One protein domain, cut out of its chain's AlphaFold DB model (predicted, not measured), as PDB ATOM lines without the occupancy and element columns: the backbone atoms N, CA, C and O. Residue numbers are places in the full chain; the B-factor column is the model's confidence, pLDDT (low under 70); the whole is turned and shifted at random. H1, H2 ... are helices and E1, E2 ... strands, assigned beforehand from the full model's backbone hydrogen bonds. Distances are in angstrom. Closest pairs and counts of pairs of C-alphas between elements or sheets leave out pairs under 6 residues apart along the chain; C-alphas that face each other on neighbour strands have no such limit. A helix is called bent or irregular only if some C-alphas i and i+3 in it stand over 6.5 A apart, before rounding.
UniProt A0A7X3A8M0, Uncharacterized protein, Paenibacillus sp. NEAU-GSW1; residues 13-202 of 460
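This is residues 13 to 202 of the 460 residues of an uncharacterized protein of Paenibacillus sp. NEAU-GSW1 (UniProt A0A7X3A8M0). A long, strongly twisted antiparallel sheet runs through the domain; one end curls round H4 on one face, H5 packs on the opposite face, and H1 packs on E5 towards the other end. The long strand E5 bends along its way and ties the two ends together, while the short helix H2 lies far from the sheet. The printed part has 190 residues, with five named helices and ten named strands in the order E1 H1 E2 H2 E3 H3 E4 E5 E6 H4 E7 E8 H5 E9 E10, of the mixed class, helices and strands. The sheet is branched, and E4, E5 and E6 form a meander, each strand the antiparallel neighbour of the one before. The whole is compact, with a radius of gyration of the C-alphas of 17.4 A, yet elongated, spanning 54 by 35 by 30 A.

E1, residues 13 to 21, begins with C-alpha 13 at (16.355, -37.441, -19.111) and is 25.2 A long. H1 is residues 25 to 34, E2 38 to 40, H2 51 to 54, E3 68 to 73, H3 77 to 81 and E4 91 to 95. E5, residues 98 to 113, measures 39.5 A and bends by 66 degrees at residue 104. E6, residues 117 to 126, measures 29.3 A. H4 is residues 132 to 142, E7 150 to 155, E8 163 to 165. H5, residues 168 to 179, measures 17.4 A and is irregular: C-alphas 175 and 178 are 7.1 A apart. E9 is residues 181 to 184; E10, residues 196 to 202, ends with C-alpha 202 at (19.247, -46.437, -26.083).

E6 lies on one side of E1, with N 15 and O 122 2.9 A apart, and E9 and E10 on the other side, with N 20 and O 183 2.9 A and N 14 and O 198 2.8 A apart. E3 and E4 lie on one side of E5, with N 71 and O 110 2.8 A and N 93 and O 101 3.0 A apart; E6 lies on the other side, with N 111 and O 119 2.9 A apart. E2 is the antiparallel neighbour of E3, with N 39 and O 72 2.9 A apart. E7 is the neighbour of E4, with N 92 and O 153 2.8 A apart, and forms a hairpin with E8, with N 154 and O 164 2.9 A apart. The sheet curls round H4; the closest C-alphas of H4 and E5 are those of Gly 138 and Ile 101, 5.9 A apart. H5 is on the opposite face. H1 is on the sheet over E5, at a height of 8.4 A. H5 touches H1 with residues 178 to 179 alone, the closest C-alphas being those of Leu 179 and Thr 28, 6.1 A apart. H2 and H3 are not on the sheet. Every O i to N i+4 pair is within hydrogen-bond range in H1, H3 and H4, and 6 of 8 are in H5; H2 is too short for such a pair.

The C-alphas of Glu 63 and Ala 159 are the two farthest apart, 55.8 A. The printed part has no cut. The links H2 to E3 and E9 to E10 are long. The mean pLDDT of the printed part is 87.6; it is under 70 at residues 43 to 45, 47 to 48, 59 to 65, 128 to 129 and 160.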
ATOM      1  N   THR A  13      16.947 -38.752 -18.842       95.19
ATOM      2  CA  THR A  13      16.355 -37.441 -19.111       95.19
ATOM      3  C   THR A  13      16.778 -36.444 -18.046       95.19
ATOM      4  O   THR A  13      16.808 -36.772 -16.867       95.19
ATOM      5  N   TYR A  14      17.064 -35.210 -18.439       97.12
ATOM      6  CA  TYR A  14      17.171 -34.071 -17.541       97.12
ATOM      7  C   TYR A  14      16.005 -33.126 -17.792       97.12
ATOM      8  O   TYR A  14      15.770 -32.715 -18.930       97.12
ATOM      9  N   LEU A  15      15.308 -32.753 -16.721       97.19
ATOM     10  CA  LEU A  15      14.458 -31.567 -16.723       97.19
ATOM     11  C   LEU A  15      15.317 -30.368 -16.348       97.19
ATOM     12  O   LEU A  15      16.065 -30.434 -15.374       97.19
ATOM     13  N   ILE A  16      15.210 -29.285 -17.107       98.00
ATOM     14  CA  ILE A  16      16.001 -28.072 -16.905       98.00
ATOM     15  C   ILE A  16      15.035 -26.907 -16.705       98.00
ATOM     16  O   ILE A  16      14.251 -26.591 -17.596       98.00
ATOM     17  N   VAL A  17      15.084 -26.276 -15.534       97.31
ATOM     18  CA  VAL A  17      14.243 -25.126 -15.182       97.31
ATOM     19  C   VAL A  17      15.085 -23.852 -15.275       97.31
ATOM     20  O   VAL A  17      15.908 -23.613 -14.386       97.31
ATOM     21  N   PRO A  18      14.921 -23.048 -16.340       97.06
ATOM     22  CA  PRO A  18      15.623 -21.782 -16.493       97.06
ATOM     23  C   PRO A  18      14.949 -20.681 -15.659       97.06
ATOM     24  O   PRO A  18      13.726 -20.513 -15.689       97.06
ATOM     25  N   PHE A  19      15.745 -19.891 -14.947       96.25
ATOM     26  CA  PHE A  19      15.262 -18.760 -14.154       96.25
ATOM     27  C   PHE A  19      16.253 -17.595 -14.182       96.25
ATOM     28  O   PHE A  19      17.441 -17.786 -14.437       96.25
ATOM     29  N   ALA A  20      15.765 -16.388 -13.908       95.25
ATOM     30  CA  ALA A  20      16.603 -15.219 -13.666       95.25
ATOM     31  C   ALA A  20      16.525 -14.821 -12.193       95.25
ATOM     32  O   ALA A  20      15.456 -14.907 -11.583       95.25
ATOM     33  N   PHE A  21      17.634 -14.365 -11.623       94.00
ATOM     34  CA  PHE A  21      17.723 -13.897 -10.238       94.00
ATOM     35  C   PHE A  21      18.130 -12.423 -10.182       94.00
ATOM     36  O   PHE A  21      18.607 -11.858 -11.158       94.00
ATOM     37  N   THR A  22      17.864 -11.767  -9.055       87.38
ATOM     38  CA  THR A  22      17.983 -10.298  -8.962       87.38
ATOM     39  C   THR A  22      19.393  -9.842  -8.592       87.38
ATOM     40  O   THR A  22      19.884  -8.826  -9.078       87.38
ATOM     41  N   GLU A  23      20.046 -10.587  -7.708       89.50
ATOM     42  CA  GLU A  23      21.325 -10.203  -7.117       89.50
ATOM     43  C   GLU A  23      22.503 -10.475  -8.065       89.50
ATOM     44  O   GLU A  23      22.390 -11.190  -9.062       89.50
ATOM     45  N   GLN A  24      23.670  -9.909  -7.762       90.12
ATOM     46  CA  GLN A  24      24.904 -10.287  -8.457       90.12
ATOM     47  C   GLN A  24      25.312 -11.723  -8.096       90.12
ATOM     48  O   GLN A  24      24.980 -12.230  -7.018       90.12
ATOM     49  N   LEU A  25      26.073 -12.379  -8.979       90.75
ATOM     50  CA  LEU A  25      26.466 -13.783  -8.818       90.75
ATOM     51  C   LEU A  25      27.144 -14.062  -7.467       90.75
ATOM     52  O   LEU A  25      26.765 -15.017  -6.800       90.75
ATOM     53  N   GLY A  26      28.077 -13.213  -7.022       89.81
ATOM     54  CA  GLY A  26      28.802 -13.421  -5.761       89.81
ATOM     55  C   GLY A  26      27.886 -13.486  -4.532       89.81
ATOM     56  O   GLY A  26      27.980 -14.415  -3.732       89.81
ATOM     57  N   LYS A  27      26.930 -12.559  -4.418       91.75
ATOM     58  CA  LYS A  27      25.930 -12.571  -3.335       91.75
ATOM     59  C   LYS A  27      24.958 -13.744  -3.471       91.75
ATOM     60  O   LYS A  27      24.554 -14.346  -2.483       91.75
ATOM     61  N   THR A  28      24.616 -14.106  -4.703       92.81
ATOM     62  CA  THR A  28      23.754 -15.259  -4.987       92.81
ATOM     63  C   THR A  28      24.417 -16.573  -4.557       92.81
ATOM     64  O   THR A  28      23.762 -17.411  -3.943       92.81
ATOM     65  N   ILE A  29      25.723 -16.729  -4.794       92.25
ATOM     66  CA  ILE A  29      26.526 -17.862  -4.313       92.25
ATOM     67  C   ILE A  29      26.503 -17.931  -2.782       92.25
ATOM     68  O   ILE A  29      26.181 -18.982  -2.234       92.25
ATOM     69  N   GLN A  30      26.728 -16.806  -2.095       92.19
ATOM     70  CA  GLN A  30      26.646 -16.746  -0.629       92.19
ATOM     71  C   GLN A  30      25.263 -17.178  -0.115       92.19
ATOM     72  O   GLN A  30      25.164 -17.929   0.857       92.19
ATOM     73  N   ASN A  31      24.187 -16.765  -0.795       92.88
ATOM     74  CA  ASN A  31      22.829 -17.184  -0.448       92.88
ATOM     75  C   ASN A  31      22.635 -18.700  -0.608       92.88
ATOM     76  O   ASN A  31      21.996 -19.315   0.245       92.88
ATOM     77  N   VAL A  32      23.191 -19.318  -1.660       92.94
ATOM     78  CA  VAL A  32      23.154 -20.783  -1.847       92.94
ATOM     79  C   VAL A  32      23.891 -21.489  -0.721       92.94
ATOM     80  O   VAL A  32      23.343 -22.413  -0.116       92.94
ATOM     81  N   GLU A  33      25.110 -21.056  -0.420       91.69
ATOM     82  CA  GLU A  33      25.951 -21.654   0.619       91.69
ATOM     83  C   GLU A  33      25.284 -21.568   1.997       91.69
ATOM     84  O   GLU A  33      25.253 -22.561   2.732       91.69
ATOM     85  N   ALA A  34      24.635 -20.439   2.301       92.75
ATOM     86  CA  ALA A  34      23.885 -20.232   3.537       92.75
ATOM     87  C   ALA A  34      22.713 -21.216   3.724       92.75
ATOM     88  O   ALA A  34      22.338 -21.520   4.857       92.75
ATOM     89  N   THR A  35      22.139 -21.770   2.647       91.38
ATOM     90  CA  THR A  35      21.069 -22.783   2.770       91.38
ATOM     91  C   THR A  35      21.565 -24.117   3.341       91.38
ATOM     92  O   THR A  35      20.760 -24.913   3.848       91.38
ATOM     93  N   ALA A  36      22.870 -24.383   3.211       90.75
ATOM     94  CA  ALA A  36      23.523 -25.667   3.448       90.75
ATOM     95  C   ALA A  36      22.903 -26.857   2.683       90.75
ATOM     96  O   ALA A  36      23.201 -28.010   3.000       90.75
ATOM     97  N   LEU A  37      22.051 -26.608   1.679       91.31
ATOM     98  CA  LEU A  37      21.400 -27.658   0.887       91.31
ATOM     99  C   LEU A  37      22.321 -28.222  -0.195       91.31
ATOM    100  O   LEU A  37      22.194 -29.392  -0.567       91.31
ATOM    101  N   TYR A  38      23.239 -27.394  -0.675       92.88
ATOM    102  CA  TYR A  38      24.062 -27.649  -1.843       92.88
ATOM    103  C   TYR A  38      25.548 -27.750  -1.487       92.88
ATOM    104  O   TYR A  38      25.995 -27.231  -0.459       92.88
ATOM    105  N   GLU A  39      26.310 -28.429  -2.337       92.38
ATOM    106  CA  GLU A  39      27.772 -28.418  -2.355       92.38
ATOM    107  C   GLU A  39      28.282 -27.856  -3.676       92.38
ATOM    108  O   GLU A  39      27.762 -28.186  -4.741       92.38
ATOM    109  N   ALA A  40      29.282 -26.981  -3.603       90.44
ATOM    110  CA  ALA A  40      29.941 -26.464  -4.790       90.44
ATOM    111  C   ALA A  40      30.725 -27.595  -5.462       90.44
ATOM    112  O   ALA A  40      31.517 -28.287  -4.820       90.44
ATOM    113  N   VAL A  41      30.516 -27.771  -6.764       86.25
ATOM    114  CA  VAL A  41      31.257 -28.758  -7.546       86.25
ATOM    115  C   VAL A  41      32.572 -28.121  -7.982       86.25
ATOM    116  O   VAL A  41      32.579 -27.074  -8.638       86.25
ATOM    117  N   ALA A  42      33.689 -28.742  -7.597       74.56
ATOM    118  CA  ALA A  42      35.014 -28.321  -8.041       74.56
ATOM    119  C   ALA A  42      35.143 -28.455  -9.569       74.56
ATOM    120  O   ALA A  42      34.413 -29.217 -10.204       74.56
ATOM    121  N   GLN A  43      36.078 -27.713 -10.167       68.31
ATOM    122  CA  GLN A  43      36.308 -27.769 -11.610       68.31
ATOM    123  C   GLN A  43      36.617 -29.207 -12.054       68.31
ATOM    124  O   GLN A  43      37.634 -29.788 -11.679       68.31
ATOM    125  N   GLU A  44      35.741 -29.779 -12.880       66.81
ATOM    126  CA  GLU A  44      36.020 -31.033 -13.568       66.81
ATOM    127  C   GLU A  44      36.797 -30.722 -14.848       66.81
ATOM    128  O   GLU A  44      36.294 -30.028 -15.736       66.81
ATOM    129  N   ARG A  45      38.018 -31.253 -14.973       63.03
ATOM    130  CA  ARG A  45      38.771 -31.160 -16.226       63.03
ATOM    131  C   ARG A  45      38.037 -31.974 -17.289       63.03
ATOM    132  O   ARG A  45      37.939 -33.195 -17.176       63.03
ATOM    133  N   ARG A  46      37.514 -31.308 -18.317       72.56
ATOM    134  CA  ARG A  46      36.910 -31.984 -19.465       72.56
ATOM    135  C   ARG A  46      37.953 -32.024 -20.570       72.56
ATOM    136  O   ARG A  46      38.301 -31.002 -21.162       72.56
ATOM    137  N   GLU A  47      38.500 -33.213 -20.783       62.34
ATOM    138  CA  GLU A  47      39.379 -33.495 -21.912       62.34
ATOM    139  C   GLU A  47      38.647 -33.033 -23.188       62.34
ATOM    140  O   GLU A  47      37.442 -33.241 -23.306       62.34
ATOM    141  N   TYR A  48      39.333 -32.331 -24.093       69.56
ATOM    142  CA  TYR A  48      38.846 -31.846 -25.404       69.56
ATOM    143  C   TYR A  48      38.184 -30.460 -25.507       69.56
ATOM    144  O   TYR A  48      38.241 -29.872 -26.593       69.56
ATOM    145  N   PHE A  49      37.627 -29.889 -24.437       75.69
ATOM    146  CA  PHE A  49      37.195 -28.483 -24.483       75.69
ATOM    147  C   PHE A  49      38.396 -27.539 -24.476       75.69
ATOM    148  O   PHE A  49      39.454 -27.870 -23.937       75.69
ATOM    149  N   PHE A  50      38.227 -26.341 -25.041       75.94
ATOM    150  CA  PHE A  50      39.228 -25.294 -24.862       75.94
ATOM    151  C   PHE A  50      39.412 -24.976 -23.374       75.94
ATOM    152  O   PHE A  50      38.440 -24.940 -22.617       75.94
ATOM    153  N   ASP A  51      40.642 -24.671 -22.960       73.75
ATOM    154  CA  ASP A  51      40.951 -24.392 -21.552       73.75
ATOM    155  C   ASP A  51      40.110 -23.240 -20.986       73.75
ATOM    156  O   ASP A  51      39.638 -23.308 -19.851       73.75
ATOM    157  N   HIS A  52      39.844 -22.210 -21.795       72.88
ATOM    158  CA  HIS A  52      38.989 -21.103 -21.375       72.88
ATOM    159  C   HIS A  52      37.526 -21.529 -21.172       72.88
ATOM    160  O   HIS A  52      36.898 -21.014 -20.258       72.88
ATOM    161  N   ILE A  53      37.007 -22.500 -21.944       80.69
ATOM    162  CA  ILE A  53      35.642 -23.050 -21.813       80.69
ATOM    163  C   ILE A  53      35.519 -23.969 -20.592       80.69
ATOM    164  O   ILE A  53      34.494 -23.986 -19.902       80.69
ATOM    165  N   ASN A  54      36.575 -24.732 -20.311       74.25
ATOM    166  CA  ASN A  54      36.630 -25.647 -19.175       74.25
ATOM    167  C   ASN A  54      36.462 -24.937 -17.832       74.25
ATOM    168  O   ASN A  54      35.801 -25.465 -16.938       74.25
ATOM    169  N   ASN A  55      37.002 -23.724 -17.736       73.94
ATOM    170  CA  ASN A  55      37.052 -22.948 -16.502       73.94
ATOM    171  C   ASN A  55      35.863 -21.990 -16.325       73.94
ATOM    172  O   ASN A  55      35.809 -21.279 -15.326       73.94
ATOM    173  N   LEU A  56      34.906 -21.974 -17.264       80.56
ATOM    174  CA  LEU A  56      33.754 -21.064 -17.225       80.56
ATOM    175  C   LEU A  56      32.791 -21.360 -16.081       80.56
ATOM    176  O   LEU A  56      32.214 -20.427 -15.531       80.56
ATOM    177  N   VAL A  57      32.599 -22.639 -15.745       75.00
ATOM    178  CA  VAL A  57      31.690 -23.070 -14.679       75.00
ATOM    179  C   VAL A  57      32.447 -23.920 -13.671       75.00
ATOM    180  O   VAL A  57      32.735 -25.092 -13.921       75.00
ATOM    181  N   GLY A  58      32.751 -23.326 -12.522       72.75
ATOM    182  CA  GLY A  58      33.489 -23.949 -11.429       72.75
ATOM    183  C   GLY A  58      33.651 -22.981 -10.261       72.75
ATOM    184  O   GLY A  58      33.105 -21.885 -10.324       72.75
ATOM    185  N   ALA A  59      34.388 -23.396  -9.224       63.75
ATOM    186  CA  ALA A  59      34.712 -22.554  -8.069       63.75
ATOM    187  C   ALA A  59      35.174 -21.156  -8.518       63.75
ATOM    188  O   ALA A  59      36.129 -21.038  -9.291       63.75
ATOM    189  N   VAL A  60      34.479 -20.112  -8.061       60.47
ATOM    190  CA  VAL A  60      34.897 -18.726  -8.287       60.47
ATOM    191  C   VAL A  60      36.219 -18.504  -7.545       60.47
ATOM    192  O   VAL A  60      36.236 -18.323  -6.332       60.47
ATOM    193  N   ASN A  61      37.331 -18.560  -8.279       56.41
ATOM    194  CA  ASN A  61      38.672 -18.289  -7.761       56.41
ATOM    195  C   ASN A  61      39.050 -16.813  -7.983       56.41
ATOM    196  O   ASN A  61      38.517 -16.159  -8.881       56.41
ATOM    197  N   GLU A  62      40.031 -16.317  -7.223       47.91
ATOM    198  CA  GLU A  62      40.521 -14.925  -7.261       47.91
ATOM    199  C   GLU A  62      40.965 -14.443  -8.660       47.91
ATOM    200  O   GLU A  62      40.937 -13.246  -8.936       47.91
ATOM    201  N   GLU A  63      41.302 -15.353  -9.584       55.97
ATOM    202  CA  GLU A  63      41.663 -15.014 -10.971       55.97
ATOM    203  C   GLU A  63      40.474 -14.616 -11.874       55.97
ATOM    204  O   GLU A  63      40.684 -14.273 -13.037       55.97
ATOM    205  N   ASN A  64      39.229 -14.652 -11.378       58.75
ATOM    206  CA  ASN A  64      38.034 -14.073 -12.018       58.75
ATOM    207  C   ASN A  64      37.707 -14.576 -13.451       58.75
ATOM    208  O   ASN A  64      37.045 -13.894 -14.236       58.75
ATOM    209  N   LYS A  65      38.165 -15.784 -13.814       68.81
ATOM    210  CA  LYS A  65      37.946 -16.389 -15.148       68.81
ATOM    211  C   LYS A  65      36.603 -17.114 -15.293       68.81
ATOM    212  O   LYS A  65      36.132 -17.286 -16.416       68.81
ATOM    213  N   ALA A  66      36.000 -17.547 -14.189       84.00
ATOM    214  CA  ALA A  66      34.709 -18.227 -14.215       84.00
ATOM    215  C   ALA A  66      33.582 -17.223 -14.488       84.00
ATOM    216  O   ALA A  66      33.570 -16.121 -13.942       84.00
ATOM    217  N   ILE A  67      32.626 -17.620 -15.323       88.31
ATOM    218  CA  ILE A  67      31.388 -16.868 -15.587       88.31
ATOM    219  C   ILE A  67      30.195 -17.478 -14.845       88.31
ATOM    220  O   ILE A  67      29.087 -16.951 -14.910       88.31
ATOM    221  N   GLY A  68      30.395 -18.609 -14.167       91.00
ATOM    222  CA  GLY A  68      29.358 -19.295 -13.420       91.00
ATOM    223  C   GLY A  68      29.886 -20.343 -12.445       91.00
ATOM    224  O   GLY A  68      31.065 -20.688 -12.432       91.00
ATOM    225  N   GLN A  69      28.972 -20.869 -11.638       91.81
ATOM    226  CA  GLN A  69      29.228 -21.852 -10.593       91.81
ATOM    227  C   GLN A  69      28.188 -22.970 -10.684       91.81
ATOM    228  O   GLN A  69      26.992 -22.709 -10.837       91.81
ATOM    229  N   ARG A  70      28.645 -24.220 -10.558       93.12
ATOM    230  CA  ARG A  70      27.774 -25.387 -10.395       93.12
ATOM    231  C   ARG A  70      27.736 -25.808  -8.933       93.12
ATOM    232  O   ARG A  70      28.775 -25.865  -8.268       93.12
ATOM    233  N   PHE A  71      26.547 -26.180  -8.489       93.88
ATOM    234  CA  PHE A  71      26.307 -26.835  -7.222       93.88
ATOM    235  C   PHE A  71      25.510 -28.119  -7.417       93.88
ATOM    236  O   PHE A  71      24.618 -28.156  -8.259       93.88
ATOM    237  N   ASP A  72      25.770 -29.127  -6.596       94.19
ATOM    238  CA  ASP A  72      24.970 -30.349  -6.536       94.19
ATOM    239  C   ASP A  72      24.231 -30.421  -5.190       94.19
ATOM    240  O   ASP A  72      24.693 -29.916  -4.164       94.19
ATOM    241  N   LEU A  73      23.017 -30.974  -5.188       94.25
ATOM    242  CA  LEU A  73      22.217 -31.106  -3.971       94.25
ATOM    243  C   LEU A  73      22.814 -32.192  -3.061       94.25
ATOM    244  O   LEU A  73      22.888 -33.356  -3.455       94.25
ATOM    245  N   LYS A  74      23.134 -31.853  -1.804       91.75
ATOM    246  CA  LYS A  74      23.703 -32.800  -0.829       91.75
ATOM    247  C   LYS A  74      22.709 -33.913  -0.480       91.75
ATOM    248  O   LYS A  74      21.797 -33.748   0.337       91.75
ATOM    249  N   ALA A  75      22.876 -35.085  -1.079       84.50
ATOM    250  CA  ALA A  75      22.110 -36.272  -0.722       84.50
ATOM    251  C   ALA A  75      22.795 -37.038   0.431       84.50
ATOM    252  O   ALA A  75      24.020 -37.097   0.473       84.50
ATOM    253  N   PRO A  76      22.044 -37.651   1.371       86.00
ATOM    254  CA  PRO A  76      20.581 -37.740   1.443       86.00
ATOM    255  C   PRO A  76      19.910 -36.641   2.292       86.00
ATOM    256  O   PRO A  76      18.684 -36.521   2.264       86.00
ATOM    257  N   ALA A  77      20.672 -35.860   3.066       88.12
ATOM    258  CA  ALA A  77      20.125 -34.945   4.073       88.12
ATOM    259  C   ALA A  77      19.247 -33.833   3.469       88.12
ATOM    260  O   ALA A  77      18.125 -33.610   3.936       88.12
ATOM    261  N   SER A  78      19.697 -33.190   2.388       89.88
ATOM    262  CA  SER A  78      18.955 -32.096   1.747       89.88
ATOM    263  C   SER A  78      17.671 -32.573   1.078       89.88
ATOM    264  O   SER A  78      16.674 -31.852   1.083       89.88
ATOM    265  N   ARG A  79      17.644 -33.812   0.567       91.50
ATOM    266  CA  ARG A  79      16.420 -34.420   0.016       91.50
ATOM    267  C   ARG A  79      15.336 -34.533   1.084       91.50
ATOM    268  O   ARG A  79      14.228 -34.055   0.875       91.50
ATOM    269  N   ARG A  80      15.681 -35.044   2.271       87.94
ATOM    270  CA  ARG A  80      14.736 -35.138   3.400       87.94
ATOM    271  C   ARG A  80      14.245 -33.764   3.856       87.94
ATOM    272  O   ARG A  80      13.048 -33.593   4.057       87.94
ATOM    273  N   LYS A  81      15.148 -32.781   3.969       89.38
ATOM    274  CA  LYS A  81      14.812 -31.402   4.377       89.38
ATOM    275  C   LYS A  81      13.871 -30.699   3.391       89.38
ATOM    276  O   LYS A  81      13.097 -29.842   3.799       89.38
ATOM    277  N   THR A  82      13.929 -31.066   2.112       88.94
ATOM    278  CA  THR A  82      13.121 -30.466   1.035       88.94
ATOM    279  C   THR A  82      11.915 -31.315   0.629       88.94
ATOM    280  O   THR A  82      11.222 -30.972  -0.321       88.94
ATOM    281  N   GLY A  83      11.640 -32.421   1.332       87.88
ATOM    282  CA  GLY A  83      10.499 -33.294   1.036       87.88
ATOM    283  C   GLY A  83      10.676 -34.193  -0.193       87.88
ATOM    284  O   GLY A  83       9.719 -34.847  -0.604       87.88
ATOM    285  N   LEU A  84      11.881 -34.270  -0.765       91.31
ATOM    286  CA  LEU A  84      12.185 -35.201  -1.846       91.31
ATOM    287  C   LEU A  84      12.423 -36.623  -1.329       91.31
ATOM    288  O   LEU A  84      13.046 -36.816  -0.277       91.31
ATOM    289  N   PRO A  85      12.030 -37.639  -2.112       91.12
ATOM    290  CA  PRO A  85      12.370 -39.012  -1.798       91.12
ATOM    291  C   PRO A  85      13.872 -39.288  -1.995       91.12
ATOM    292  O   PRO A  85      14.620 -38.504  -2.596       91.12
ATOM    293  N   THR A  86      14.340 -40.432  -1.490       89.81
ATOM    294  CA  THR A  86      15.719 -40.882  -1.738       89.81
ATOM    295  C   THR A  86      15.918 -41.186  -3.226       89.81
ATOM    296  O   THR A  86      14.955 -41.462  -3.939       89.81
ATOM    297  N   ALA A  87      17.166 -41.158  -3.705       88.25
ATOM    298  CA  ALA A  87      17.471 -41.340  -5.129       88.25
ATOM    299  C   ALA A  87      16.992 -42.683  -5.714       88.25
ATOM    300  O   ALA A  87      16.753 -42.776  -6.912       88.25
ATOM    301  N   ASN A  88      16.792 -43.692  -4.862       88.06
ATOM    302  CA  ASN A  88      16.364 -45.038  -5.252       88.06
ATOM    303  C   ASN A  88      14.871 -45.295  -4.992       88.06
ATOM    304  O   ASN A  88      14.412 -46.428  -5.110       88.06
ATOM    305  N   THR A  89      14.102 -44.281  -4.592       91.19
ATOM    306  CA  THR A  89      12.653 -44.432  -4.416       91.19
ATOM    307  C   THR A  89      11.967 -44.335  -5.772       91.19
ATOM    308  O   THR A  89      12.181 -43.366  -6.497       91.19
ATOM    309  N   VAL A  90      11.116 -45.311  -6.096       92.88
ATOM    310  CA  VAL A  90      10.303 -45.284  -7.319       92.88
ATOM    311  C   VAL A  90       9.179 -44.262  -7.164       92.88
ATOM    312  O   VAL A  90       8.388 -44.337  -6.221       92.88
ATOM    313  N   LEU A  91       9.086 -43.344  -8.118       93.44
ATOM    314  CA  LEU A  91       7.960 -42.443  -8.301       93.44
ATOM    315  C   LEU A  91       7.074 -42.946  -9.442       93.44
ATOM    316  O   LEU A  91       7.566 -43.427 -10.463       93.44
ATOM    317  N   GLU A  92       5.765 -42.794  -9.284       93.69
ATOM    318  CA  GLU A  92       4.770 -43.073 -10.313       93.69
ATOM    319  C   GLU A  92       4.209 -41.755 -10.840       93.69
ATOM    320  O   GLU A  92       3.594 -40.986 -10.096       93.69
ATOM    321  N   LEU A  93       4.413 -41.506 -12.134       93.38
ATOM    322  CA  LEU A  93       3.753 -40.420 -12.843       93.38
ATOM    323  C   LEU A  93       2.386 -40.910 -13.311       93.38
ATOM    324  O   LEU A  93       2.310 -41.798 -14.164       93.38
ATOM    325  N   LYS A  94       1.316 -40.316 -12.784       92.94
ATOM    326  CA  LYS A  94      -0.058 -40.636 -13.170       92.94
ATOM    327  C   LYS A  94      -0.711 -39.460 -13.870       92.94
ATOM    328  O   LYS A  94      -0.537 -38.312 -13.466       92.94
ATOM    329  N   VAL A  95      -1.479 -39.758 -14.911       91.50
ATOM    330  CA  VAL A  95      -2.286 -38.780 -15.641       91.50
ATOM    331  C   VAL A  95      -3.717 -39.273 -15.645       91.50
ATOM    332  O   VAL A  95      -3.980 -40.376 -16.117       91.50
ATOM    333  N   LYS A  96      -4.640 -38.477 -15.092       88.00
ATOM    334  CA  LYS A  96      -6.050 -38.879 -14.913       88.00
ATOM    335  C   LYS A  96      -6.209 -40.238 -14.200       88.00
ATOM    336  O   LYS A  96      -7.086 -41.023 -14.537       88.00
ATOM    337  N   GLY A  97      -5.336 -40.520 -13.231       84.88
ATOM    338  CA  GLY A  97      -5.337 -41.760 -12.444       84.88
ATOM    339  C   GLY A  97      -4.559 -42.932 -13.055       84.88
ATOM    340  O   GLY A  97      -4.237 -43.873 -12.331       84.88
ATOM    341  N   GLU A  98      -4.180 -42.873 -14.334       89.88
ATOM    342  CA  GLU A  98      -3.423 -43.940 -15.000       89.88
ATOM    343  C   GLU A  98      -1.914 -43.710 -14.906       89.88
ATOM    344  O   GLU A  98      -1.421 -42.630 -15.235       89.88
ATOM    345  N   THR A  99      -1.160 -44.737 -14.502       90.69
ATOM    346  CA  THR A  99       0.308 -44.678 -14.462       90.69
ATOM    347  C   THR A  99       0.883 -44.646 -15.875       90.69
ATOM    348  O   THR A  99       0.788 -45.617 -16.620       90.69
ATOM    349  N   VAL A 100       1.528 -43.532 -16.223       91.62
ATOM    350  CA  VAL A 100       2.199 -43.329 -17.512       91.62
ATOM    351  C   VAL A 100       3.595 -43.939 -17.499       91.62
ATOM    352  O   VAL A 100       3.966 -44.637 -18.439       91.62
ATOM    353  N   ILE A 101       4.374 -43.663 -16.449       91.94
ATOM    354  CA  ILE A 101       5.756 -44.134 -16.325       91.94
ATOM    355  C   ILE A 101       6.189 -44.195 -14.858       91.94
ATOM    356  O   ILE A 101       5.706 -43.420 -14.023       91.94
ATOM    357  N   LYS A 102       7.112 -45.111 -14.549       92.38
ATOM    358  CA  LYS A 102       7.775 -45.206 -13.244       92.38
ATOM    359  C   LYS A 102       9.227 -44.749 -13.351       92.38
ATOM    360  O   LYS A 102       9.940 -45.134 -14.278       92.38
ATOM    361  N   LEU A 103       9.668 -43.918 -12.410       94.00
ATOM    362  CA  LEU A 103      10.950 -43.217 -12.506       94.00
ATOM    363  C   LEU A 103      11.619 -42.978 -11.154       94.00
ATOM    364  O   LEU A 103      11.011 -43.146 -10.103       94.00
ATOM    365  N   PHE A 104      12.863 -42.519 -11.204       93.06
ATOM    366  CA  PHE A 104      13.682 -42.092 -10.082       93.06
ATOM    367  C   PHE A 104      14.200 -40.677 -10.336       93.06
ATOM    368  O   PHE A 104      14.593 -40.349 -11.457       93.06
ATOM    369  N   LEU A 105      14.265 -39.863  -9.283       93.38
ATOM    370  CA  LEU A 105      14.987 -38.590  -9.297       93.38
ATOM    371  C   LEU A 105      16.391 -38.848  -8.745       93.38
ATOM    372  O   LEU A 105      16.520 -39.053  -7.538       93.38
ATOM    373  N   GLN A 106      17.428 -38.850  -9.585       91.12
ATOM    374  CA  GLN A 106      18.788 -39.270  -9.201       91.12
ATOM    375  C   GLN A 106      19.679 -38.116  -8.742       91.12
ATOM    376  O   GLN A 106      20.058 -38.057  -7.573       91.12
ATOM    377  N   ASP A 107      19.947 -37.173  -9.636       92.44
ATOM    378  CA  ASP A 107      20.880 -36.073  -9.409       92.44
ATOM    379  C   ASP A 107      20.148 -34.750  -9.595       92.44
ATOM    380  O   ASP A 107      19.284 -34.622 -10.464       92.44
ATOM    381  N   ILE A 108      20.468 -33.774  -8.750       95.50
ATOM    382  CA  ILE A 108      19.915 -32.424  -8.829       95.50
ATOM    383  C   ILE A 108      21.084 -31.460  -8.778       95.50
ATOM    384  O   ILE A 108      21.829 -31.461  -7.795       95.50
ATOM    385  N   SER A 109      21.199 -30.625  -9.804       95.50
ATOM    386  CA  SER A 109      22.265 -29.634  -9.905       95.50
ATOM    387  C   SER A 109      21.696 -28.244 -10.138       95.50
ATOM    388  O   SER A 109      20.637 -28.065 -10.736       95.50
ATOM    389  N   LEU A 110      22.415 -27.243  -9.655       96.50
ATOM    390  CA  LEU A 110      22.118 -25.833  -9.822       96.50
ATOM    391  C   LEU A 110      23.295 -25.175 -10.536       96.50
ATOM    392  O   LEU A 110      24.426 -25.235 -10.060       96.50
ATOM    393  N   TYR A 111      23.022 -24.533 -11.661       96.00
ATOM    394  CA  TYR A 111      23.983 -23.723 -12.399       96.00
ATOM    395  C   TYR A 111      23.606 -22.259 -12.229       96.00
ATOM    396  O   TYR A 111      22.454 -21.903 -12.467       96.00
ATOM    397  N   LEU A 112      24.558 -21.417 -11.837       95.62
ATOM    398  CA  LEU A 112      24.381 -19.971 -11.706       95.62
ATOM    399  C   LEU A 112      25.417 -19.251 -12.559       95.62
ATOM    400  O   LEU A 112      26.582 -19.642 -12.539       95.62
ATOM    401  N   PHE A 113      25.011 -18.197 -13.262       95.00
ATOM    402  CA  PHE A 113      25.881 -17.430 -14.151       95.00
ATOM    403  C   PHE A 113      25.882 -15.934 -13.833       95.00
ATOM    404  O   PHE A 113      24.928 -15.392 -13.277       95.00
ATOM    405  N   GLU A 114      26.947 -15.240 -14.228       91.88
ATOM    406  CA  GLU A 114      27.120 -13.798 -14.014       91.88
ATOM    407  C   GLU A 114      26.114 -12.930 -14.780       91.88
ATOM    408  O   GLU A 114      25.846 -11.802 -14.377       91.88
ATOM    409  N   SER A 115      25.484 -13.486 -15.819       92.44
ATOM    410  CA  SER A 115      24.367 -12.885 -16.564       92.44
ATOM    411  C   SER A 115      23.045 -12.834 -15.782       92.44
ATOM    412  O   SER A 115      22.015 -12.436 -16.332       92.44
ATOM    413  N   GLN A 116      23.071 -13.239 -14.506       94.44
ATOM    414  CA  GLN A 116      21.918 -13.331 -13.608       94.44
ATOM    415  C   GLN A 116      20.879 -14.370 -14.043       94.44
ATOM    416  O   GLN A 116      19.699 -14.285 -13.703       94.44
ATOM    417  N   VAL A 117      21.337 -15.375 -14.787       96.44
ATOM    418  CA  VAL A 117      20.548 -16.523 -15.223       96.44
ATOM    419  C   VAL A 117      21.054 -17.776 -14.527       96.44
ATOM    420  O   VAL A 117      22.257 -17.968 -14.341       96.44
ATOM    421  N   GLY A 118      20.125 -18.642 -14.139       97.06
ATOM    422  CA  GLY A 118      20.422 -19.933 -13.551       97.06
ATOM    423  C   GLY A 118      19.569 -21.055 -14.124       97.06
ATOM    424  O   GLY A 118      18.528 -20.834 -14.748       97.06
ATOM    425  N   PHE A 119      20.030 -22.281 -13.895       97.69
ATOM    426  CA  PHE A 119      19.360 -23.503 -14.318       97.69
ATOM    427  C   PHE A 119      19.332 -24.499 -13.171       97.69
ATOM    428  O   PHE A 119      20.380 -24.905 -12.669       97.69
ATOM    429  N   LEU A 120      18.135 -24.925 -12.787       97.50
ATOM    430  CA  LEU A 120      17.956 -26.094 -11.937       97.50
ATOM    431  C   LEU A 120      17.788 -27.318 -12.838       97.50
ATOM    432  O   LEU A 120      16.841 -27.380 -13.621       97.50
ATOM    433  N   THR A 121      18.690 -28.289 -12.731       97.44
ATOM    434  CA  THR A 121      18.632 -29.536 -13.492       97.44
ATOM    435  C   THR A 121      18.231 -30.696 -12.588       97.44
ATOM    436  O   THR A 121      18.701 -30.820 -11.458       97.44
ATOM    437  N   ILE A 122      17.337 -31.549 -13.082       96.44
ATOM    438  CA  ILE A 122      16.833 -32.725 -12.369       96.44
ATOM    439  C   ILE A 122      17.027 -33.932 -13.277       96.44
ATOM    440  O   ILE A 122      16.354 -34.054 -14.302       96.44
ATOM    441  N   LYS A 123      17.941 -34.827 -12.904       95.62
ATOM    442  CA  LYS A 123      18.187 -36.080 -13.613       95.62
ATOM    443  C   LYS A 123      17.116 -37.103 -13.261       95.62
ATOM    444  O   LYS A 123      16.937 -37.477 -12.099       95.62
ATOM    445  N   ILE A 124      16.453 -37.584 -14.297       93.38
ATOM    446  CA  ILE A 124      15.404 -38.586 -14.266       93.38
ATOM    447  C   ILE A 124      15.912 -39.849 -14.950       93.38
ATOM    448  O   ILE A 124      16.338 -39.833 -16.109       93.38
ATOM    449  N   CYS A 125      15.802 -40.959 -14.232       87.94
ATOM    450  CA  CYS A 125      16.026 -42.293 -14.773       87.94
ATOM    451  C   CYS A 125      14.759 -43.124 -14.616       87.94
ATOM    452  O   CYS A 125      13.989 -42.931 -13.680       87.94
ATOM    453  N   THR A 126      14.532 -44.049 -15.534       82.44
ATOM    454  CA  THR A 126      13.364 -44.936 -15.525       82.44
ATOM    455  C   THR A 126      13.778 -46.342 -15.103       82.44
ATOM    456  O   THR A 126      14.970 -46.653 -15.056       82.44
ATOM    457  N   LEU A 127      12.808 -47.198 -14.775       78.06
ATOM    458  CA  LEU A 127      13.085 -48.624 -14.590       78.06
ATOM    459  C   LEU A 127      13.624 -49.223 -15.906       78.06
ATOM    460  O   LEU A 127      13.255 -48.785 -16.997       78.06
ATOM    461  N   THR A 128      14.518 -50.209 -15.810       65.88
ATOM    462  CA  THR A 128      14.971 -51.006 -16.964       65.88
ATOM    463  C   THR A 128      13.763 -51.692 -17.610       65.88
ATOM    464  O   THR A 128      12.924 -52.185 -16.856       65.88
ATOM    465  N   SER A 129      13.688 -51.757 -18.951       68.88
ATOM    466  CA  SER A 129      12.568 -52.285 -19.780       68.88
ATOM    467  C   SER A 129      11.369 -51.358 -20.058       68.88
ATOM    468  O   SER A 129      10.272 -51.823 -20.366       68.88
ATOM    469  N   GLU A 130      11.542 -50.036 -19.972       84.25
ATOM    470  CA  GLU A 130      10.513 -49.112 -20.473       84.25
ATOM    471  C   GLU A 130      10.593 -48.942 -21.993       84.25
ATOM    472  O   GLU A 130      11.641 -49.117 -22.615       84.25
ATOM    473  N   THR A 131       9.468 -48.567 -22.595       91.19
ATOM    474  CA  THR A 131       9.367 -48.386 -24.041       91.19
ATOM    475  C   THR A 131       9.585 -46.939 -24.468       91.19
ATOM    476  O   THR A 131       9.356 -45.996 -23.700       91.19
ATOM    477  N   MET A 132       9.974 -46.747 -25.729       90.94
ATOM    478  CA  MET A 132      10.154 -45.431 -26.341       90.94
ATOM    479  C   MET A 132       8.912 -44.547 -26.174       90.94
ATOM    480  O   MET A 132       9.027 -43.396 -25.749       90.94
ATOM    481  N   ASN A 133       7.712 -45.078 -26.432       91.06
ATOM    482  CA  ASN A 133       6.482 -44.292 -26.321       91.06
ATOM    483  C   ASN A 133       6.179 -43.868 -24.880       91.06
ATOM    484  O   ASN A 133       5.714 -42.746 -24.650       91.06
ATOM    485  N   LYS A 134       6.461 -44.724 -23.891       91.88
ATOM    486  CA  LYS A 134       6.302 -44.357 -22.479       91.88
ATOM    487  C   LYS A 134       7.270 -43.261 -22.067       91.88
ATOM    488  O   LYS A 134       6.844 -42.336 -21.383       91.88
ATOM    489  N   VAL A 135       8.529 -43.317 -22.508       92.75
ATOM    490  CA  VAL A 135       9.512 -42.249 -22.261       92.75
ATOM    491  C   VAL A 135       9.065 -40.939 -22.905       92.75
ATOM    492  O   VAL A 135       9.031 -39.913 -22.229       92.75
ATOM    493  N   ILE A 136       8.627 -40.965 -24.168       93.44
ATOM    494  CA  ILE A 136       8.099 -39.784 -24.870       93.44
ATOM    495  C   ILE A 136       6.925 -39.164 -24.097       93.44
ATOM    496  O   ILE A 136       6.917 -37.960 -23.820       93.44
ATOM    497  N   ARG A 137       5.940 -39.980 -23.696       93.12
ATOM    498  CA  ARG A 137       4.791 -39.517 -22.903       93.12
ATOM    499  C   ARG A 137       5.220 -39.019 -21.523       93.12
ATOM    500  O   ARG A 137       4.725 -37.986 -21.079       93.12
ATOM    501  N   GLY A 138       6.137 -39.724 -20.869       93.12
ATOM    502  CA  GLY A 138       6.732 -39.338 -19.595       93.12
ATOM    503  C   GLY A 138       7.339 -37.943 -19.675       93.12
ATOM    504  O   GLY A 138       6.924 -37.065 -18.927       93.12
ATOM    505  N   ASN A 139       8.220 -37.703 -20.645       94.38
ATOM    506  CA  ASN A 139       8.863 -36.408 -20.873       94.38
ATOM    507  C   ASN A 139       7.839 -35.300 -21.168       94.38
ATOM    508  O   ASN A 139       7.924 -34.214 -20.592       94.38
ATOM    509  N   TYR A 140       6.822 -35.580 -21.994       94.62
ATOM    510  CA  TYR A 140       5.738 -34.634 -22.295       94.62
ATOM    511  C   TYR A 140       4.976 -34.160 -21.047       94.62
ATOM    512  O   TYR A 140       4.591 -32.990 -20.970       94.62
ATOM    513  N   TYR A 141       4.720 -35.058 -20.091       94.00
ATOM    514  CA  TYR A 141       3.981 -34.733 -18.870       94.00
ATOM    515  C   TYR A 141       4.895 -34.197 -17.761       94.00
ATOM    516  O   TYR A 141       4.540 -33.212 -17.126       94.00
ATOM    517  N   LEU A 142       6.087 -34.767 -17.571       93.19
ATOM    518  CA  LEU A 142       7.046 -34.347 -16.541       93.19
ATOM    519  C   LEU A 142       7.567 -32.933 -16.752       93.19
ATOM    520  O   LEU A 142       7.802 -32.223 -15.777       93.19
ATOM    521  N   LYS A 143       7.711 -32.495 -18.010       93.69
ATOM    522  CA  LYS A 143       8.116 -31.115 -18.289       93.69
ATOM    523  C   LYS A 143       7.087 -30.085 -17.827       93.69
ATOM    524  O   LYS A 143       7.423 -28.913 -17.732       93.69
ATOM    525  N   LYS A 144       5.837 -30.490 -17.585       92.75
ATOM    526  CA  LYS A 144       4.762 -29.621 -17.101       92.75
ATOM    527  C   LYS A 144       4.726 -29.701 -15.582       92.75
ATOM    528  O   LYS A 144       4.051 -30.540 -14.997       92.75
ATOM    529  N   LEU A 145       5.483 -28.813 -14.957       90.12
ATOM    530  CA  LEU A 145       5.692 -28.785 -13.514       90.12
ATOM    531  C   LEU A 145       4.430 -28.391 -12.732       90.12
ATOM    532  O   LEU A 145       4.328 -28.702 -11.546       90.12
ATOM    533  N   VAL A 146       3.479 -27.721 -13.394       82.81
ATOM    534  CA  VAL A 146       2.186 -27.322 -12.832       82.81
ATOM    535  C   VAL A 146       1.065 -27.767 -13.777       82.81
ATOM    536  O   VAL A 146       0.866 -27.177 -14.836       82.81
ATOM    537  N   GLN A 147       0.313 -28.808 -13.405       80.00
ATOM    538  CA  GLN A 147      -0.920 -29.200 -14.098       80.00
ATOM    539  C   GLN A 147      -1.848 -29.992 -13.163       80.00
ATOM    540  O   GLN A 147      -1.390 -30.871 -12.445       80.00
ATOM    541  N   ARG A 148      -3.161 -29.717 -13.202       76.25
ATOM    542  CA  ARG A 148      -4.156 -30.337 -12.297       76.25
ATOM    543  C   ARG A 148      -4.318 -31.851 -12.470       76.25
ATOM    544  O   ARG A 148      -4.584 -32.541 -11.498       76.25
ATOM    545  N   ASP A 149      -4.165 -32.353 -13.693       83.94
ATOM    546  CA  ASP A 149      -4.444 -33.760 -14.023       83.94
ATOM    547  C   ASP A 149      -3.198 -34.660 -13.967       83.94
ATOM    548  O   ASP A 149      -3.273 -35.828 -14.360       83.94
ATOM    549  N   ILE A 150      -2.050 -34.107 -13.562       87.31
ATOM    550  CA  ILE A 150      -0.774 -34.815 -13.460       87.31
ATOM    551  C   ILE A 150      -0.417 -34.918 -11.983       87.31
ATOM    552  O   ILE A 150      -0.216 -33.899 -11.332       87.31
ATOM    553  N   SER A 151      -0.274 -36.141 -11.486       89.69
ATOM    554  CA  SER A 151       0.196 -36.398 -10.124       89.69
ATOM    555  C   SER A 151       1.480 -37.215 -10.176       89.69
ATOM    556  O   SER A 151       1.517 -38.278 -10.806       89.69
ATOM    557  N   LEU A 152       2.524 -36.751  -9.495       92.06
ATOM    558  CA  LEU A 152       3.752 -37.508  -9.282       92.06
ATOM    559  C   LEU A 152       3.763 -37.973  -7.830       92.06
ATOM    560  O   LEU A 152       3.735 -37.151  -6.925       92.06
ATOM    561  N   SER A 153       3.777 -39.281  -7.590       92.19
ATOM    562  CA  SER A 153       3.614 -39.823  -6.235       92.19
ATOM    563  C   SER A 153       4.614 -40.927  -5.926       92.19
ATOM    564  O   SER A 153       5.112 -41.593  -6.830       92.19
ATOM    565  N   PHE A 154       4.920 -41.121  -4.647       91.25
ATOM    566  CA  PHE A 154       5.793 -42.192  -4.175       91.25
ATOM    567  C   PHE A 154       5.281 -42.773  -2.861       91.25
ATOM    568  O   PHE A 154       4.610 -42.096  -2.080       91.25
ATOM    569  N   LYS A 155       5.608 -44.042  -2.614       88.31
ATOM    570  CA  LYS A 155       5.238 -44.736  -1.379       88.31
ATOM    571  C   LYS A 155       6.274 -44.479  -0.289       88.31
ATOM    572  O   LYS A 155       7.470 -44.647  -0.518       88.31
ATOM    573  N   THR A 156       5.812 -44.111   0.900       83.25
ATOM    574  CA  THR A 156       6.614 -44.007   2.127       83.25
ATOM    575  C   THR A 156       6.504 -45.234   3.029       83.25
ATOM    576  O   THR A 156       7.288 -45.361   3.964       83.25
ATOM    577  N   GLY A 157       5.578 -46.144   2.730       81.88
ATOM    578  CA  GLY A 157       5.298 -47.353   3.496       81.88
ATOM    579  C   GLY A 157       4.469 -48.357   2.684       81.88
ATOM    580  O   GLY A 157       4.216 -48.137   1.493       81.88
ATOM    581  N   PRO A 158       4.117 -49.507   3.279       74.56
ATOM    582  CA  PRO A 158       3.402 -50.576   2.591       74.56
ATOM    583  C   PRO A 158       1.911 -50.275   2.379       74.56
ATOM    584  O   PRO A 158       1.315 -50.861   1.471       74.56
ATOM    585  N   ALA A 159       1.311 -49.388   3.178       76.75
ATOM    586  CA  ALA A 159      -0.121 -49.133   3.133       76.75
ATOM    587  C   ALA A 159      -0.494 -48.118   2.028       76.75
ATOM    588  O   ALA A 159       0.326 -47.270   1.663       76.75
ATOM    589  N   PRO A 160      -1.708 -48.180   1.445       69.44
ATOM    590  CA  PRO A 160      -2.153 -47.227   0.420       69.44
ATOM    591  C   PRO A 160      -2.100 -45.761   0.874       69.44
ATOM    592  O   PRO A 160      -1.706 -44.891   0.093       69.44
ATOM    593  N   GLU A 161      -2.442 -45.504   2.136       78.25
ATOM    594  CA  GLU A 161      -2.374 -44.204   2.811       78.25
ATOM    595  C   GLU A 161      -0.947 -43.651   2.951       78.25
ATOM    596  O   GLU A 161      -0.770 -42.442   3.095       78.25
ATOM    597  N   ASP A 162       0.081 -44.491   2.799       83.69
ATOM    598  CA  ASP A 162       1.485 -44.076   2.812       83.69
ATOM    599  C   ASP A 162       1.949 -43.510   1.458       83.69
ATOM    600  O   ASP A 162       3.137 -43.532   1.134       83.69
ATOM    601  N   THR A 163       1.037 -43.033   0.614       85.50
ATOM    602  CA  THR A 163       1.389 -42.425  -0.674       85.50
ATOM    603  C   THR A 163       1.493 -40.913  -0.521       85.50
ATOM    604  O   THR A 163       0.517 -40.246  -0.187       85.50
ATOM    605  N   LYS A 164       2.671 -40.350  -0.805       89.88
ATOM    606  CA  LYS A 164       2.884 -38.898  -0.844       89.88
ATOM    607  C   LYS A 164       2.936 -38.396  -2.275       89.88
ATOM    608  O   LYS A 164       3.584 -39.001  -3.130       89.88
ATOM    609  N   GLU A 165       2.283 -37.268  -2.513       90.94
ATOM    610  CA  GLU A 165       2.356 -36.540  -3.776       90.94
ATOM    611  C   GLU A 165       3.496 -35.513  -3.742       90.94
ATOM    612  O   GLU A 165       3.735 -34.851  -2.730       90.94
ATOM    613  N   LEU A 166       4.217 -35.398  -4.853       91.25
ATOM    614  CA  LEU A 166       5.334 -34.491  -5.060       91.25
ATOM    615  C   LEU A 166       4.994 -33.504  -6.177       91.25
ATOM    616  O   LEU A 166       4.968 -33.856  -7.355       91.25
ATOM    617  N   SER A 167       4.820 -32.237  -5.814       90.75
ATOM    618  CA  SER A 167       4.723 -31.142  -6.782       90.75
ATOM    619  C   SER A 167       6.125 -30.652  -7.154       90.75
ATOM    620  O   SER A 167       6.725 -29.884  -6.400       90.75
ATOM    621  N   LEU A 168       6.639 -31.046  -8.327       91.25
ATOM    622  CA  LEU A 168       7.965 -30.613  -8.797       91.25
ATOM    623  C   LEU A 168       8.069 -29.092  -8.973       91.25
ATOM    624  O   LEU A 168       9.100 -28.531  -8.617       91.25
ATOM    625  N   GLY A 169       7.018 -28.423  -9.468       90.69
ATOM    626  CA  GLY A 169       7.000 -26.961  -9.609       90.69
ATOM    627  C   GLY A 169       7.098 -26.253  -8.260       90.69
ATOM    628  O   GLY A 169       8.027 -25.487  -8.027       90.69
ATOM    629  N   GLY A 170       6.205 -26.598  -7.326       90.81
ATOM    630  CA  GLY A 170       6.250 -26.066  -5.958       90.81
ATOM    631  C   GLY A 170       7.557 -26.378  -5.217       90.81
ATOM    632  O   GLY A 170       8.073 -25.530  -4.494       90.81
ATOM    633  N   TRP A 171       8.140 -27.560  -5.435       92.50
ATOM    634  CA  TRP A 171       9.452 -27.901  -4.884       92.50
ATOM    635  C   TRP A 171      10.573 -27.044  -5.493       92.50
ATOM    636  O   TRP A 171      11.400 -26.512  -4.755       92.50
ATOM    637  N   ALA A 172      10.588 -26.857  -6.817       93.56
ATOM    638  CA  ALA A 172      11.563 -25.997  -7.487       93.56
ATOM    639  C   ALA A 172      11.459 -24.543  -6.993       93.56
ATOM    640  O   ALA A 172      12.473 -23.911  -6.712       93.56
ATOM    641  N   GLU A 173      10.245 -24.029  -6.801       92.69
ATOM    642  CA  GLU A 173      10.020 -22.706  -6.207       92.69
ATOM    643  C   GLU A 173      10.560 -22.625  -4.773       92.69
ATOM    644  O   GLU A 173      11.244 -21.663  -4.429       92.69
ATOM    645  N   GLN A 174      10.322 -23.650  -3.950       92.38
ATOM    646  CA  GLN A 174      10.790 -23.690  -2.563       92.38
ATOM    647  C   GLN A 174      12.319 -23.654  -2.461       92.38
ATOM    648  O   GLN A 174      12.861 -22.896  -1.653       92.38
ATOM    649  N   ILE A 175      13.029 -24.472  -3.244       93.00
ATOM    650  CA  ILE A 175      14.496 -24.542  -3.157       93.00
ATOM    651  C   ILE A 175      15.172 -23.324  -3.790       93.00
ATOM    652  O   ILE A 175      16.281 -22.974  -3.391       93.00
ATOM    653  N   LEU A 176      14.513 -22.682  -4.762       93.81
ATOM    654  CA  LEU A 176      15.033 -21.495  -5.433       93.81
ATOM    655  C   LEU A 176      14.628 -20.195  -4.727       93.81
ATOM    656  O   LEU A 176      15.243 -19.165  -4.980       93.81
ATOM    657  N   ALA A 177      13.659 -20.208  -3.808       92.12
ATOM    658  CA  ALA A 177      13.217 -19.015  -3.080       92.12
ATOM    659  C   ALA A 177      14.355 -18.200  -2.419       92.12
ATOM    660  O   ALA A 177      14.327 -16.973  -2.541       92.12
ATOM    661  N   PRO A 178      15.390 -18.810  -1.795       91.38
ATOM    662  CA  PRO A 178      16.527 -18.065  -1.238       91.38
ATOM    663  C   PRO A 178      17.326 -17.255  -2.272       91.38
ATOM    664  O   PRO A 178      17.991 -16.288  -1.912       91.38
ATOM    665  N   LEU A 179      17.254 -17.627  -3.554       91.19
ATOM    666  CA  LEU A 179      17.916 -16.933  -4.664       91.19
ATOM    667  C   LEU A 179      17.125 -15.715  -5.159       91.19
ATOM    668  O   LEU A 179      17.622 -14.979  -6.007       91.19
ATOM    669  N   GLN A 180      15.900 -15.512  -4.662       90.12
ATOM    670  CA  GLN A 180      14.995 -14.439  -5.081       90.12
ATOM    671  C   GLN A 180      14.826 -14.369  -6.614       90.12
ATOM    672  O   GLN A 180      15.216 -13.375  -7.243       90.12
ATOM    673  N   PRO A 181      14.263 -15.424  -7.240       90.69
ATOM    674  CA  PRO A 181      14.059 -15.447  -8.681       90.69
ATOM    675  C   PRO A 181      13.165 -14.272  -9.115       90.69
ATOM    676  O   PRO A 181      12.050 -14.106  -8.613       90.69
ATOM    677  N   LYS A 182      13.657 -13.455 -10.057       89.75
ATOM    678  CA  LYS A 182      12.901 -12.364 -10.698       89.75
ATOM    679  C   LYS A 182      11.820 -12.952 -11.602       89.75
ATOM    680  O   LYS A 182      10.680 -12.490 -11.586       89.75
ATOM    681  N   THR A 183      12.184 -13.971 -12.379       90.69
ATOM    682  CA  THR A 183      11.290 -14.644 -13.322       90.69
ATOM    683  C   THR A 183      11.722 -16.087 -13.579       90.69
ATOM    684  O   THR A 183      12.902 -16.427 -13.465       90.69
ATOM    685  N   PHE A 184      10.758 -16.922 -13.959       92.69
ATOM    686  CA  PHE A 184      10.986 -18.227 -14.573       92.69
ATOM    687  C   PHE A 184      10.653 -18.094 -16.055       92.69
ATOM    688  O   PHE A 184       9.518 -17.766 -16.393       92.69
ATOM    689  N   PHE A 185      11.621 -18.326 -16.944       91.50
ATOM    690  CA  PHE A 185      11.439 -18.012 -18.369       91.50
ATOM    691  C   PHE A 185      10.329 -18.836 -19.032       91.50
ATOM    692  O   PHE A 185       9.595 -18.324 -19.866       91.50
ATOM    693  N   GLU A 186      10.171 -20.090 -18.609       85.75
ATOM    694  CA  GLU A 186       9.104 -20.996 -19.060       85.75
ATOM    695  C   GLU A 186       7.930 -21.046 -18.052       85.75
ATOM    696  O   GLU A 186       7.187 -22.032 -17.956       85.75
ATOM    697  N   GLY A 187       7.826 -20.004 -17.223       80.00
ATOM    698  CA  GLY A 187       6.906 -19.865 -16.103       80.00
ATOM    699  C   GLY A 187       5.590 -19.160 -16.433       80.00
ATOM    700  O   GLY A 187       5.464 -18.454 -17.430       80.00
ATOM    701  N   GLU A 188       4.620 -19.290 -15.528       75.75
ATOM    702  CA  GLU A 188       3.419 -18.451 -15.490       75.75
ATOM    703  C   GLU A 188       3.556 -17.474 -14.314       75.75
ATOM    704  O   GLU A 188       3.404 -17.834 -13.141       75.75
ATOM    705  N   GLY A 189       3.911 -16.223 -14.616       73.62
ATOM    706  CA  GLY A 189       4.237 -15.224 -13.598       73.62
ATOM    707  C   GLY A 189       5.516 -15.588 -12.835       73.62
ATOM    708  O   GLY A 189       6.576 -15.743 -13.429       73.62
ATOM    709  N   LYS A 190       5.426 -15.725 -11.505       74.94
ATOM    710  CA  LYS A 190       6.564 -16.098 -10.636       74.94
ATOM    711  C   LYS A 190       6.660 -17.602 -10.358       74.94
ATOM    712  O   LYS A 190       7.335 -17.994  -9.411       74.94
ATOM    713  N   ARG A 191       5.963 -18.433 -11.136       84.88
ATOM    714  CA  ARG A 191       5.894 -19.880 -10.908       84.88
ATOM    715  C   ARG A 191       6.658 -20.667 -11.952       84.88
ATOM    716  O   ARG A 191       6.565 -20.373 -13.143       84.88
ATOM    717  N   ALA A 192       7.349 -21.712 -11.513       87.75
ATOM    718  CA  ALA A 192       8.032 -22.639 -12.405       87.75
ATOM    719  C   ALA A 192       6.999 -23.593 -13.025       87.75
ATOM    720  O   ALA A 192       6.714 -24.651 -12.469       87.75
ATOM    721  N   SER A 193       6.397 -23.215 -14.161       88.62
ATOM    722  CA  SER A 193       5.330 -24.009 -14.795       88.62
ATOM    723  C   SER A 193       5.830 -25.069 -15.768       88.62
ATOM    724  O   SER A 193       5.204 -26.127 -15.890       88.62
ATOM    725  N   LYS A 194       6.930 -24.805 -16.478       92.19
ATOM    726  CA  LYS A 194       7.484 -25.720 -17.478       92.19
ATOM    727  C   LYS A 194       9.002 -25.829 -17.358       92.19
ATOM    728  O   LYS A 194       9.665 -24.914 -16.878       92.19
ATOM    729  N   ALA A 195       9.527 -26.961 -17.806       95.38
ATOM    730  CA  ALA A 195      10.950 -27.238 -17.931       95.38
ATOM    731  C   ALA A 195      11.306 -27.562 -19.388       95.38
ATOM    732  O   ALA A 195      10.467 -28.050 -20.151       95.38
ATOM    733  N   LEU A 196      12.567 -27.340 -19.749       96.88
ATOM    734  CA  LEU A 196      13.163 -27.911 -20.951       96.88
ATOM    735  C   LEU A 196      13.562 -29.364 -20.700       96.88
ATOM    736  O   LEU A 196      13.764 -29.773 -19.552       96.88
ATOM    737  N   VAL A 197      13.707 -30.136 -21.774       96.62
ATOM    738  CA  VAL A 197      14.040 -31.563 -21.693       96.62
ATOM    739  C   VAL A 197      15.318 -31.858 -22.465       96.62
ATOM    740  O   VAL A 197      15.402 -31.585 -23.656       96.62
ATOM    741  N   PHE A 198      16.295 -32.474 -21.805       97.06
ATOM    742  CA  PHE A 198      17.436 -33.113 -22.459       97.06
ATOM    743  C   PHE A 198      17.291 -34.625 -22.293       97.06
ATOM    744  O   PHE A 198      17.372 -35.114 -21.173       97.06
ATOM    745  N   SER A 199      17.058 -35.370 -23.373       95.44
ATOM    746  CA  SER A 199      16.733 -36.800 -23.309       95.44
ATOM    747  C   SER A 199      17.667 -37.636 -24.174       95.44
ATOM    748  O   SER A 199      17.810 -37.390 -25.365       95.44
ATOM    749  N   THR A 200      18.226 -38.702 -23.617       94.50
ATOM    750  CA  THR A 200      18.954 -39.727 -24.364       94.50
ATOM    751  C   THR A 200      18.311 -41.085 -24.160       94.50
ATOM    752  O   THR A 200      18.029 -41.491 -23.031       94.50
ATOM    753  N   VAL A 201      18.095 -41.799 -25.259       93.38
ATOM    754  CA  VAL A 201      17.521 -43.145 -25.268       93.38
ATOM    755  C   VAL A 201      18.445 -44.106 -26.003       93.38
ATOM    756  O   VAL A 201      19.051 -43.764 -27.019       93.38
ATOM    757  N   TRP A 202      18.520 -45.327 -25.489       91.94
ATOM    758  CA  TRP A 202      19.247 -46.437 -26.083       91.94
ATOM    759  C   TRP A 202      18.231 -47.543 -26.399       91.94
ATOM    760  O   TRP A 202      17.798 -48.231 -25.475       91.94
TER     761      TRP A 202